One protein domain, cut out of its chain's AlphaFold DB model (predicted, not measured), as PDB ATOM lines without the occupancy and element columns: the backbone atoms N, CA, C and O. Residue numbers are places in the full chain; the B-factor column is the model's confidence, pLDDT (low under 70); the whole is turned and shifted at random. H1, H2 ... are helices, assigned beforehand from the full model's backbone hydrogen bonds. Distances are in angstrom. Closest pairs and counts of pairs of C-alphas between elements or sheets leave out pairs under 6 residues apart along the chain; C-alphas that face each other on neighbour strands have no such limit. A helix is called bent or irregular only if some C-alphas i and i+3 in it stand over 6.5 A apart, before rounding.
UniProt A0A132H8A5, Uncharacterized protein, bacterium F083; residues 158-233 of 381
ATOM      1  N   GLU A 158     -23.247 -89.117 -85.567       77.12
ATOM      2  CA  GLU A 158     -22.529 -88.301 -86.542       77.12
ATOM      3  C   GLU A 158     -22.507 -86.819 -86.146       77.12
ATOM      4  O   GLU A 158     -21.438 -86.206 -86.200       77.12
ATOM      5  N   ASP A 159     -23.610 -86.285 -85.615       78.75
ATOM      6  CA  ASP A 159     -23.706 -84.904 -85.128       78.75
ATOM      7  C   ASP A 159     -22.806 -84.672 -83.907       78.75
ATOM      8  O   ASP A 159     -22.057 -83.692 -83.827       78.75
ATOM      9  N   VAL A 160     -22.770 -85.632 -82.978       77.06
ATOM     10  CA  VAL A 160     -21.860 -85.579 -81.819       77.06
ATOM     11  C   VAL A 160     -20.394 -85.675 -82.263       77.06
ATOM     12  O   VAL A 160     -19.515 -85.011 -81.698       77.06
ATOM     13  N   LYS A 161     -20.092 -86.487 -83.287       77.94
ATOM     14  CA  LYS A 161     -18.747 -86.563 -83.886       77.94
ATOM     15  C   LYS A 161     -18.382 -85.251 -84.590       77.94
ATOM     16  O   LYS A 161     -17.226 -84.834 -84.481       77.94
ATOM     17  N   ALA A 162     -19.326 -84.587 -85.255       76.69
ATOM     18  CA  ALA A 162     -19.123 -83.284 -85.886       76.69
ATOM     19  C   ALA A 162     -18.800 -82.198 -84.846       76.69
ATOM     20  O   ALA A 162     -17.765 -81.541 -84.963       76.69
ATOM     21  N   LEU A 163     -19.575 -82.105 -83.761       77.00
ATOM     22  CA  LEU A 163     -19.313 -81.178 -82.648       77.00
ATOM     23  C   LEU A 163     -17.919 -81.384 -82.038       77.00
ATOM     24  O   LEU A 163     -17.166 -80.428 -81.826       77.00
ATOM     25  N   LYS A 164     -17.514 -82.645 -81.835       77.88
ATOM     26  CA  LYS A 164     -16.169 -82.977 -81.340       77.88
ATOM     27  C   LYS A 164     -15.066 -82.581 -82.322       77.88
ATOM     28  O   LYS A 164     -14.014 -82.123 -81.873       77.88
ATOM     29  N   LYS A 165     -15.285 -82.733 -83.635       75.44
ATOM     30  CA  LYS A 165     -14.349 -82.273 -84.682       75.44
ATOM     31  C   LYS A 165     -14.233 -80.748 -84.719       75.44
ATOM     32  O   LYS A 165     -13.140 -80.247 -84.956       75.44
ATOM     33  N   MET A 166     -15.311 -80.028 -84.410       71.38
ATOM     34  CA  MET A 166     -15.322 -78.565 -84.259       71.38
ATOM     35  C   MET A 166     -14.659 -78.081 -82.955       71.38
ATOM     36  O   MET A 166     -14.555 -76.881 -82.728       71.38
ATOM     37  N   GLY A 167     -14.185 -78.995 -82.099       78.94
ATOM     38  CA  GLY A 167     -13.497 -78.678 -80.843       78.94
ATOM     39  C   GLY A 167     -14.393 -78.697 -79.603       78.94
ATOM     40  O   GLY A 167     -13.889 -78.591 -78.482       78.94
ATOM     41  N   PHE A 168     -15.699 -78.922 -79.760       81.00
ATOM     42  CA  PHE A 168     -16.662 -78.936 -78.661       81.00
ATOM     43  C   PHE A 168     -16.808 -80.345 -78.084       81.00
ATOM     44  O   PHE A 168     -17.646 -81.145 -78.491       81.00
ATOM     45  N   LYS A 169     -15.945 -80.673 -77.114       80.00
ATOM     46  CA  LYS A 169     -16.012 -81.952 -76.377       80.00
ATOM     47  C   LYS A 169     -17.042 -81.937 -75.247       80.00
ATOM     48  O   LYS A 169     -17.565 -82.992 -74.906       80.00
ATOM     49  N   LYS A 170     -17.259 -80.767 -74.641       85.75
ATOM     50  CA  LYS A 170     -18.241 -80.506 -73.582       85.75
ATOM     51  C   LYS A 170     -18.591 -79.018 -73.550       85.75
ATOM     52  O   LYS A 170     -17.705 -78.195 -73.785       85.75
ATOM     53  N   ILE A 171     -19.829 -78.686 -73.203       77.12
ATOM     54  CA  ILE A 171     -20.300 -77.308 -73.021       77.12
ATOM     55  C   ILE A 171     -20.521 -77.089 -71.527       77.12
ATOM     56  O   ILE A 171     -21.436 -77.650 -70.930       77.12
ATOM     57  N   SER A 172     -19.617 -76.333 -70.901       79.50
ATOM     58  CA  SER A 172     -19.572 -76.160 -69.442       79.50
ATOM     59  C   SER A 172     -20.001 -74.775 -68.955       79.50
ATOM     60  O   SER A 172     -19.876 -74.499 -67.766       79.50
ATOM     61  N   SER A 173     -20.450 -73.897 -69.850       68.19
ATOM     62  CA  SER A 173     -20.939 -72.559 -69.514       68.19
ATOM     63  C   SER A 173     -21.836 -72.009 -70.624       68.19
ATOM     64  O   SER A 173     -21.741 -72.445 -71.774       68.19
ATOM     65  N   VAL A 174     -22.647 -71.000 -70.294       56.06
ATOM     66  CA  VAL A 174     -23.458 -70.241 -71.266       56.06
ATOM     67  C   VAL A 174     -22.575 -69.631 -72.363       56.06
ATOM     68  O   VAL A 174     -22.896 -69.707 -73.544       56.06
ATOM     69  N   GLN A 175     -21.391 -69.121 -72.009       64.62
ATOM     70  CA  GLN A 175     -20.437 -68.583 -72.984       64.62
ATOM     71  C   GLN A 175     -19.935 -69.652 -73.970       64.62
ATOM     72  O   GLN A 175     -19.796 -69.376 -75.162       64.62
ATOM     73  N   ALA A 176     -19.676 -70.877 -73.497       64.12
ATOM     74  CA  ALA A 176     -19.300 -71.984 -74.373       64.12
ATOM     75  C   ALA A 176     -20.463 -72.387 -75.294       64.12
ATOM     76  O   ALA A 176     -20.226 -72.703 -76.457       64.12
ATOM     77  N   MET A 177     -21.710 -72.311 -74.809       73.94
ATOM     78  CA  MET A 177     -22.906 -72.519 -75.630       73.94
ATOM     79  C   MET A 177     -22.975 -71.480 -76.755       73.94
ATOM     80  O   MET A 177     -23.068 -71.845 -77.921       73.94
ATOM     81  N   MET A 178     -22.804 -70.190 -76.450       66.69
ATOM     82  CA  MET A 178     -22.778 -69.132 -77.471       66.69
ATOM     83  C   MET A 178     -21.701 -69.365 -78.541       66.69
ATOM     84  O   MET A 178     -21.954 -69.175 -79.729       66.69
ATOM     85  N   GLN A 179     -20.499 -69.800 -78.145       69.88
ATOM     86  CA  GLN A 179     -19.410 -70.105 -79.082       69.88
ATOM     87  C   GLN A 179     -19.763 -71.235 -80.056       69.88
ATOM     88  O   GLN A 179     -19.343 -71.195 -81.216       69.88
ATOM     89  N   VAL A 180     -20.546 -72.217 -79.606       74.38
ATOM     90  CA  VAL A 180     -21.069 -73.287 -80.462       74.38
ATOM     91  C   VAL A 180     -21.950 -72.676 -81.551       74.38
ATOM     92  O   VAL A 180     -21.643 -72.848 -82.728       74.38
ATOM     93  N   PHE A 181     -22.956 -71.874 -81.191       74.31
ATOM     94  CA  PHE A 181     -23.864 -71.229 -82.155       74.31
ATOM     95  C   PHE A 181     -23.150 -70.275 -83.124       74.31
ATOM     96  O   PHE A 181     -23.446 -70.270 -84.318       74.31
ATOM     97  N   TRP A 182     -22.144 -69.530 -82.656       68.94
ATOM     98  CA  TRP A 182     -21.295 -68.715 -83.535       68.94
ATOM     99  C   TRP A 182     -20.470 -69.548 -84.516       68.94
ATOM    100  O   TRP A 182     -20.259 -69.141 -85.662       68.94
ATOM    101  N   SER A 183     -20.023 -70.729 -84.091       71.44
ATOM    102  CA  SER A 183     -19.334 -71.664 -84.979       71.44
ATOM    103  C   SER A 183     -20.300 -72.194 -86.037       71.44
ATOM    104  O   SER A 183     -19.977 -72.134 -87.219       71.44
ATOM    105  N   PHE A 184     -21.510 -72.612 -85.651       72.12
ATOM    106  CA  PHE A 184     -22.562 -72.996 -86.604       72.12
ATOM    107  C   PHE A 184     -22.816 -71.900 -87.645       72.12
ATOM    108  O   PHE A 184     -22.809 -72.197 -88.840       72.12
ATOM    109  N   ALA A 185     -22.902 -70.638 -87.212       65.12
ATOM    110  CA  ALA A 185     -23.123 -69.501 -88.105       65.12
ATOM    111  C   ALA A 185     -21.969 -69.322 -89.101       65.12
ATOM    112  O   ALA A 185     -22.179 -69.135 -90.299       65.12
ATOM    113  N   SER A 186     -20.734 -69.439 -88.606       65.25
ATOM    114  CA  SER A 186     -19.516 -69.304 -89.413       65.25
ATOM    115  C   SER A 186     -19.392 -70.418 -90.455       65.25
ATOM    116  O   SER A 186     -18.985 -70.167 -91.588       65.25
ATOM    117  N   TYR A 187     -19.783 -71.644 -90.095       68.94
ATOM    118  CA  TYR A 187     -19.774 -72.803 -90.991       68.94
ATOM    119  C   TYR A 187     -21.072 -72.970 -91.796       68.94
ATOM    120  O   TYR A 187     -21.149 -73.877 -92.623       68.94
ATOM    121  N   ARG A 188     -22.067 -72.093 -91.597       69.56
ATOM    122  CA  ARG A 188     -23.383 -72.117 -92.260       69.56
ATOM    123  C   ARG A 188     -24.135 -73.435 -92.093       69.56
ATOM    124  O   ARG A 188     -24.772 -73.922 -93.025       69.56
ATOM    125  N   ILE A 189     -24.027 -74.032 -90.914       72.19
ATOM    126  CA  ILE A 189     -24.655 -75.320 -90.628       72.19
ATOM    127  C   ILE A 189     -26.032 -75.050 -89.996       72.19
ATOM    128  O   ILE A 189     -26.084 -74.408 -88.946       72.19
ATOM    129  N   PRO A 190     -27.147 -75.511 -90.587       73.56
ATOM    130  CA  PRO A 190     -28.466 -75.361 -89.979       73.56
ATOM    131  C   PRO A 190     -28.589 -76.231 -88.721       73.56
ATOM    132  O   PRO A 190     -28.051 -77.341 -88.665       73.56
ATOM    133  N   ILE A 191     -29.325 -75.755 -87.711       78.56
ATOM    134  CA  ILE A 191     -29.506 -76.486 -86.450       78.56
ATOM    135  C   ILE A 191     -30.883 -77.147 -86.445       78.56
ATOM    136  O   ILE A 191     -31.887 -76.555 -86.047       78.56
ATOM    137  N   GLY A 192     -30.922 -78.399 -86.899       80.12
ATOM    138  CA  GLY A 192     -32.100 -79.258 -86.794       80.12
ATOM    139  C   GLY A 192     -32.262 -79.891 -85.407       80.12
ATOM    140  O   GLY A 192     -31.401 -79.772 -84.535       80.12
ATOM    141  N   ASN A 193     -33.357 -80.636 -85.221       79.81
ATOM    142  CA  ASN A 193     -33.664 -81.318 -83.957       79.81
ATOM    143  C   ASN A 193     -32.584 -82.332 -83.540       79.81
ATOM    144  O   ASN A 193     -32.256 -82.406 -82.360       79.81
ATOM    145  N   SER A 194     -31.988 -83.061 -84.493       81.50
ATOM    146  CA  SER A 194     -30.885 -83.992 -84.198       81.50
ATOM    147  C   SER A 194     -29.656 -83.256 -83.650       81.50
ATOM    148  O   SER A 194     -29.165 -83.582 -82.569       81.50
ATOM    149  N   MET A 195     -29.232 -82.175 -84.316       82.94
ATOM    150  CA  MET A 195     -28.091 -81.371 -83.874       82.94
ATOM    151  C   MET A 195     -28.346 -80.701 -82.520       82.94
ATOM    152  O   MET A 195     -27.471 -80.682 -81.657       82.94
ATOM    153  N   LYS A 196     -29.562 -80.198 -82.288       84.88
ATOM    154  CA  LYS A 196     -29.982 -79.671 -80.984       84.88
ATOM    155  C   LYS A 196     -29.841 -80.725 -79.881       84.88
ATOM    156  O   LYS A 196     -29.260 -80.437 -78.835       84.88
ATOM    157  N   ASN A 197     -30.304 -81.950 -80.124       83.12
ATOM    158  CA  ASN A 197     -30.163 -83.055 -79.174       83.12
ATOM    159  C   ASN A 197     -28.687 -83.435 -78.963       83.12
ATOM    160  O   ASN A 197     -28.280 -83.733 -77.840       83.12
ATOM    161  N   ALA A 198     -27.861 -83.361 -80.010       82.06
ATOM    162  CA  ALA A 198     -26.421 -83.575 -79.914       82.06
ATOM    163  C   ALA A 198     -25.729 -82.496 -79.058       82.06
ATOM    164  O   ALA A 198     -24.930 -82.841 -78.184       82.06
ATOM    165  N   ILE A 199     -26.078 -81.216 -79.233       83.06
ATOM    166  CA  ILE A 199     -25.588 -80.102 -78.401       83.06
ATOM    167  C   ILE A 199     -26.007 -80.316 -76.941       83.06
ATOM    168  O   ILE A 199     -25.170 -80.226 -76.039       83.06
ATOM    169  N   PHE A 200     -27.271 -80.676 -76.705       84.06
ATOM    170  CA  PHE A 200     -27.778 -80.988 -75.368       84.06
ATOM    171  C   PHE A 200     -26.992 -82.140 -74.722       84.06
ATOM    172  O   PHE A 200     -26.553 -82.021 -73.582       84.06
ATOM    173  N   SER A 201     -26.700 -83.208 -75.476       83.81
ATOM    174  CA  SER A 201     -25.975 -84.393 -74.983       83.81
ATOM    175  C   SER A 201     -24.538 -84.118 -74.519       83.81
ATOM    176  O   SER A 201     -24.007 -84.856 -73.689       83.81
ATOM    177  N   ILE A 202     -23.897 -83.060 -75.032       81.81
ATOM    178  CA  ILE A 202     -22.547 -82.643 -74.619       81.81
ATOM    179  C   ILE A 202     -22.565 -81.465 -73.635       81.81
ATOM    180  O   ILE A 202     -21.498 -80.992 -73.224       81.81
ATOM    181  N   THR A 203     -23.748 -80.984 -73.253       82.31
ATOM    182  CA  THR A 203     -23.916 -79.888 -72.299       82.31
ATOM    183  C   THR A 203     -23.925 -80.433 -70.882       82.31
ATOM    184  O   THR A 203     -24.760 -81.246 -70.512       82.31
ATOM    185  N   VAL A 204     -22.948 -80.001 -70.085       79.38
ATOM    186  CA  VAL A 204     -22.757 -80.475 -68.702       79.38
ATOM    187  C   VAL A 204     -23.169 -79.438 -67.660       79.38
ATOM    188  O   VAL A 204     -23.138 -79.720 -66.467       79.38
ATOM    189  N   ASN A 205     -23.492 -78.223 -68.097       74.62
ATOM    190  CA  ASN A 205     -23.911 -77.122 -67.242       74.62
ATOM    191  C   ASN A 205     -25.421 -76.909 -67.416       74.62
ATOM    192  O   ASN A 205     -25.875 -76.662 -68.528       74.62
ATOM    193  N   GLU A 206     -26.164 -77.038 -66.318       66.25
ATOM    194  CA  GLU A 206     -27.633 -76.979 -66.278       66.25
ATOM    195  C   GLU A 206     -28.159 -75.623 -66.764       66.25
ATOM    196  O   GLU A 206     -29.002 -75.565 -67.647       66.25
ATOM    197  N   GLU A 207     -27.532 -74.534 -66.318       57.41
ATOM    198  CA  GLU A 207     -27.852 -73.179 -66.769       57.41
ATOM    199  C   GLU A 207     -27.683 -73.026 -68.291       57.41
ATOM    200  O   GLU A 207     -28.570 -72.530 -68.973       57.41
ATOM    201  N   ALA A 208     -26.591 -73.520 -68.877       56.03
ATOM    202  CA  ALA A 208     -26.393 -73.509 -70.327       56.03
ATOM    203  C   ALA A 208     -27.424 -74.370 -71.075       56.03
ATOM    204  O   ALA A 208     -27.767 -74.048 -72.214       56.03
ATOM    205  N   ALA A 209     -27.902 -75.450 -70.454       66.25
ATOM    206  CA  ALA A 209     -28.915 -76.329 -71.020       66.25
ATOM    207  C   ALA A 209     -30.289 -75.639 -71.082       66.25
ATOM    208  O   ALA A 209     -30.970 -75.757 -72.103       66.25
ATOM    209  N   ASP A 210     -30.639 -74.849 -70.062       66.94
ATOM    210  CA  ASP A 210     -31.885 -74.070 -70.018       66.94
ATOM    211  C   ASP A 210     -31.975 -73.060 -71.171       66.94
ATOM    212  O   ASP A 210     -33.033 -72.878 -71.777       66.94
ATOM    213  N   TYR A 211     -30.847 -72.454 -71.553       62.06
ATOM    214  CA  TYR A 211     -30.799 -71.504 -72.669       62.06
ATOM    215  C   TYR A 211     -30.756 -72.157 -74.057       62.06
ATOM    216  O   TYR A 211     -30.873 -71.451 -75.062       62.06
ATOM    217  N   LEU A 212     -30.586 -73.480 -74.164       71.19
ATOM    218  CA  LEU A 212     -30.385 -74.144 -75.457       71.19
ATOM    219  C   LEU A 212     -31.553 -73.902 -76.422       71.19
ATOM    220  O   LEU A 212     -31.333 -73.624 -77.600       71.19
ATOM    221  N   ASN A 213     -32.788 -73.994 -75.927       72.12
ATOM    222  CA  ASN A 213     -33.985 -73.777 -76.739       72.12
ATOM    223  C   ASN A 213     -34.026 -72.354 -77.303       72.12
ATOM    224  O   ASN A 213     -34.247 -72.183 -78.503       72.12
ATOM    225  N   SER A 214     -33.733 -71.361 -76.464       61.91
ATOM    226  CA  SER A 214     -33.696 -69.951 -76.849       61.91
ATOM    227  C   SER A 214     -32.598 -69.672 -77.874       61.91
ATOM    228  O   SER A 214     -32.845 -68.983 -78.861       61.91
ATOM    229  N   TYR A 215     -31.407 -70.260 -77.713       64.25
ATOM    230  CA  TYR A 215     -30.329 -70.111 -78.694       64.25
ATOM    231  C   TYR A 215     -30.629 -70.810 -80.026       64.25
ATOM    232  O   TYR A 215     -30.347 -70.244 -81.081       64.25
ATOM    233  N   CYS A 216     -31.230 -72.006 -80.009       69.69
ATOM    234  CA  CYS A 216     -31.682 -72.683 -81.228       69.69
ATOM    235  C   CYS A 216     -32.742 -71.871 -81.971       69.69
ATOM    236  O   CYS A 216     -32.659 -71.742 -83.192       69.69
ATOM    237  N   HIS A 217     -33.712 -71.315 -81.242       67.75
ATOM    238  CA  HIS A 217     -34.723 -70.440 -81.821       67.75
ATOM    239  C   HIS A 217     -34.073 -69.193 -82.428       67.75
ATOM    240  O   HIS A 217     -34.261 -68.923 -83.607       67.75
ATOM    241  N   PHE A 218     -33.216 -68.495 -81.677       61.47
ATOM    242  CA  PHE A 218     -32.503 -67.317 -82.174       61.47
ATOM    243  C   PHE A 218     -31.698 -67.614 -83.449       61.47
ATOM    244  O   PHE A 218     -31.768 -66.885 -84.440       61.47
ATOM    245  N   TYR A 219     -30.953 -68.718 -83.450       68.12
ATOM    246  CA  TYR A 219     -30.155 -69.121 -84.597       68.12
ATOM    247  C   TYR A 219     -31.019 -69.378 -85.836       68.12
ATOM    248  O   TYR A 219     -30.750 -68.821 -86.899       68.12
ATOM    249  N   ASN A 220     -32.069 -70.188 -85.701       73.06
ATOM    250  CA  ASN A 220     -32.910 -70.579 -86.830       73.06
ATOM    251  C   ASN A 220     -33.816 -69.440 -87.323       73.06
ATOM    252  O   ASN A 220     -34.055 -69.348 -88.522       73.06
ATOM    253  N   SER A 221     -34.287 -68.567 -86.430       64.19
ATOM    254  CA  SER A 221     -35.195 -67.466 -86.779       64.19
ATOM    255  C   SER A 221     -34.464 -66.239 -87.331       64.19
ATOM    256  O   SER A 221     -35.043 -65.497 -88.118       64.19
ATOM    257  N   PHE A 222     -33.198 -66.015 -86.956       58.44
ATOM    258  CA  PHE A 222     -32.509 -64.755 -87.277       58.44
ATOM    259  C   PHE A 222     -31.163 -64.925 -87.976       58.44
ATOM    260  O   PHE A 222     -30.839 -64.156 -88.883       58.44
ATOM    261  N   ILE A 223     -30.360 -65.912 -87.580       61.75
ATOM    262  CA  ILE A 223     -29.013 -66.094 -88.137       61.75
ATOM    263  C   ILE A 223     -29.074 -66.881 -89.446       61.75
ATOM    264  O   ILE A 223     -28.521 -66.441 -90.455       61.75
ATOM    265  N   GLN A 224     -29.793 -68.001 -89.448       69.56
ATOM    266  CA  GLN A 224     -29.946 -68.874 -90.607       69.56
ATOM    267  C   GLN A 224     -30.572 -68.148 -91.820       69.56
ATOM    268  O   GLN A 224     -29.975 -68.222 -92.896       69.56
ATOM    269  N   PRO A 225     -31.648 -67.343 -91.687       73.00
ATOM    270  CA  PRO A 225     -32.201 -66.596 -92.820       73.00
ATOM    271  C   PRO A 225     -31.224 -65.545 -93.358       73.00
ATOM    272  O   PRO A 225     -31.066 -65.400 -94.566       73.00
ATOM    273  N   LYS A 226     -30.469 -64.860 -92.485       66.19
ATOM    274  CA  LYS A 226     -29.436 -63.894 -92.912       66.19
ATOM    275  C   LYS A 226     -28.269 -64.575 -93.643       66.19
ATOM    276  O   LYS A 226     -27.670 -63.966 -94.535       66.19
ATOM    277  N   ILE A 227     -27.940 -65.818 -93.285       68.00
ATOM    278  CA  ILE A 227     -26.964 -66.651 -94.006       68.00
ATOM    279  C   ILE A 227     -27.504 -67.032 -95.389       68.00
ATOM    280  O   ILE A 227     -26.774 -66.900 -96.375       68.00
ATOM    281  N   GLU A 228     -28.763 -67.461 -95.469       74.19
ATOM    282  CA  GLU A 228     -29.441 -67.852 -96.714       74.19
ATOM    283  C   GLU A 228     -29.625 -66.669 -97.676       74.19
ATOM    284  O   GLU A 228     -29.409 -66.809 -98.879       74.19
ATOM    285  N   GLU A 229     -29.899 -65.476 -97.149       74.19
ATOM    286  CA  GLU A 229     -29.956 -64.220 -97.906       74.19
ATOM    287  C   GLU A 229     -28.573 -63.698 -98.342       74.19
ATOM    288  O   GLU A 229     -28.481 -62.682 -99.033       74.19
ATOM    289  N   GLY A 230     -27.479 -64.341 -97.915       62.94
ATOM    290  CA  GLY A 230     -26.111 -63.905 -98.211       62.94
ATOM    291  C   GLY A 230     -25.706 -62.586 -97.539       62.94
ATOM    292  O   GLY A 230     -24.681 -62.009 -97.897       62.94
ATOM    293  N   LYS A 231     -26.490 -62.106 -96.565       62.59
ATOM    294  CA  LYS A 231     -26.270 -60.847 -95.829       62.59
ATOM    295  C   LYS A 231     -25.483 -61.035 -94.532       62.59
ATOM    296  O   LYS A 231     -25.116 -60.054 -93.888       62.59
ATOM    297  N   PHE A 232     -25.212 -62.278 -94.139       54.94
ATOM    298  CA  PHE A 232     -24.345 -62.579 -93.005       54.94
ATOM    299  C   PHE A 232     -22.873 -62.309 -93.375       54.94
ATOM    300  O   PHE A 232     -22.417 -62.816 -94.403       54.94
ATOM    301  N   PRO A 233     -22.122 -61.501 -92.603       51.03
ATOM    302  CA  PRO A 233     -20.806 -61.010 -93.012       51.03
ATOM    303  C   PRO A 233     -19.795 -62.154 -93.196       51.03
ATOM    304  O   PRO A 233     -19.457 -62.851 -92.247       51.03
TER     305      PRO A 233
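AT A GLANCE: This is residues 158 to 233 of the 381 residues of an uncharacterized protein of bacterium F083 (UniProt A0A132H8A5). Look first for two longer helices, H5 and H2, which lie side by side and run the same way; a shorter helix, H3, makes a triangle with them, and H1 crosses H3 on the side away from H5. The short helix H4 sits near the first residues of both H2 and H5, and from there H5, kinked on its way, makes most of the longest axis. The printed part has 76 residues with five named helices, in the order H1, H2, H3, H4, H5 along the chain, and no named strand; its class is all helix. The whole is compact, with a radius of gyration of the C-alphas of 11.7 A, and the C-alphas span 34 by 23 by 20 A.

IN THESE COORDINATES: Begin with the longest helix, H5, residues 212 to 228: find C-alpha 212 at (-30.385, -74.144, -75.457), and from there the helix runs 22.2 A to C-alpha 228 at (-29.441, -67.852, -96.714). It has a kink of 31 degrees near residue 219, and it is only just irregular, with C-alphas 221 and 224 standing 6.6 A apart. Next to look for is H2, residues 174 to 187, which measures 20.2 A from first to last C-alpha. H3 covers residues 193 to 201 and is 12.2 A long. H1, residues 158 to 165, opens the printed part with C-alpha 158 at (-22.529, -88.301, -86.542) and is 10.3 A long. H4 is the shortest, residues 206 to 210.

HOW THE PARTS SIT: Start at H5 and compare it with H2: they touch, with the C-alphas of Ala 185 and Ile 223 closest at 6.8 A. Their lines stand at a shallow tilt of 23 degrees, and they run the same way. Turn next to H3, which only just touches H5, with 3 pairs of C-alphas within 8 A, and meets it at residues 212 to 216 of H5 alone. The closest C-alphas there are those of Lys 196 and Cys 216, 7.2 A apart, and the two helices run opposite ways at a steep tilt of 46 degrees. From H3 go on to H1: these touch, with the C-alphas of Val 160 and Ala 198 closest at 5.3 A, and they run the same way at a steep tilt of 52 degrees. H4 only just touches H2, with 3 pairs of C-alphas within 8 A, and does so at residues 174 to 177 of H2 alone; the C-alphas of Val 174 and Ala 208 are the closest, at 4.5 A. H3 and H4 are close but not clearly touching, at 6.5 A between the C-alphas of Phe 200 and Ala 209, while H4 and H5 meet only through their link. H1 is apart from H4 and H5; H2 is only just apart from H1 and from H3, at 8.4 A in each case. In H1, H2, H3 and H4 every O i to N i+4 pair is within hydrogen-bond range, and in H5 10 of 13 are.

THE WHOLE: The two C-alphas farthest apart are those of Glu 206 and Gly 230, at 34.5 A. The printed part has no cut. The links from H2 to H3, H3 to H4 and H4 to H5 are tight, the link from H1 to H2 is short, and there is no long link. Read the B-factor column for the model's confidence: the mean pLDDT of the printed part is 71.8, and 33 residues are under 70, among them residues 173 to 176, 206 to 211, 214 to 219 and 230 to 233. H3 has a mean pLDDT of 83, and H4 one of 63.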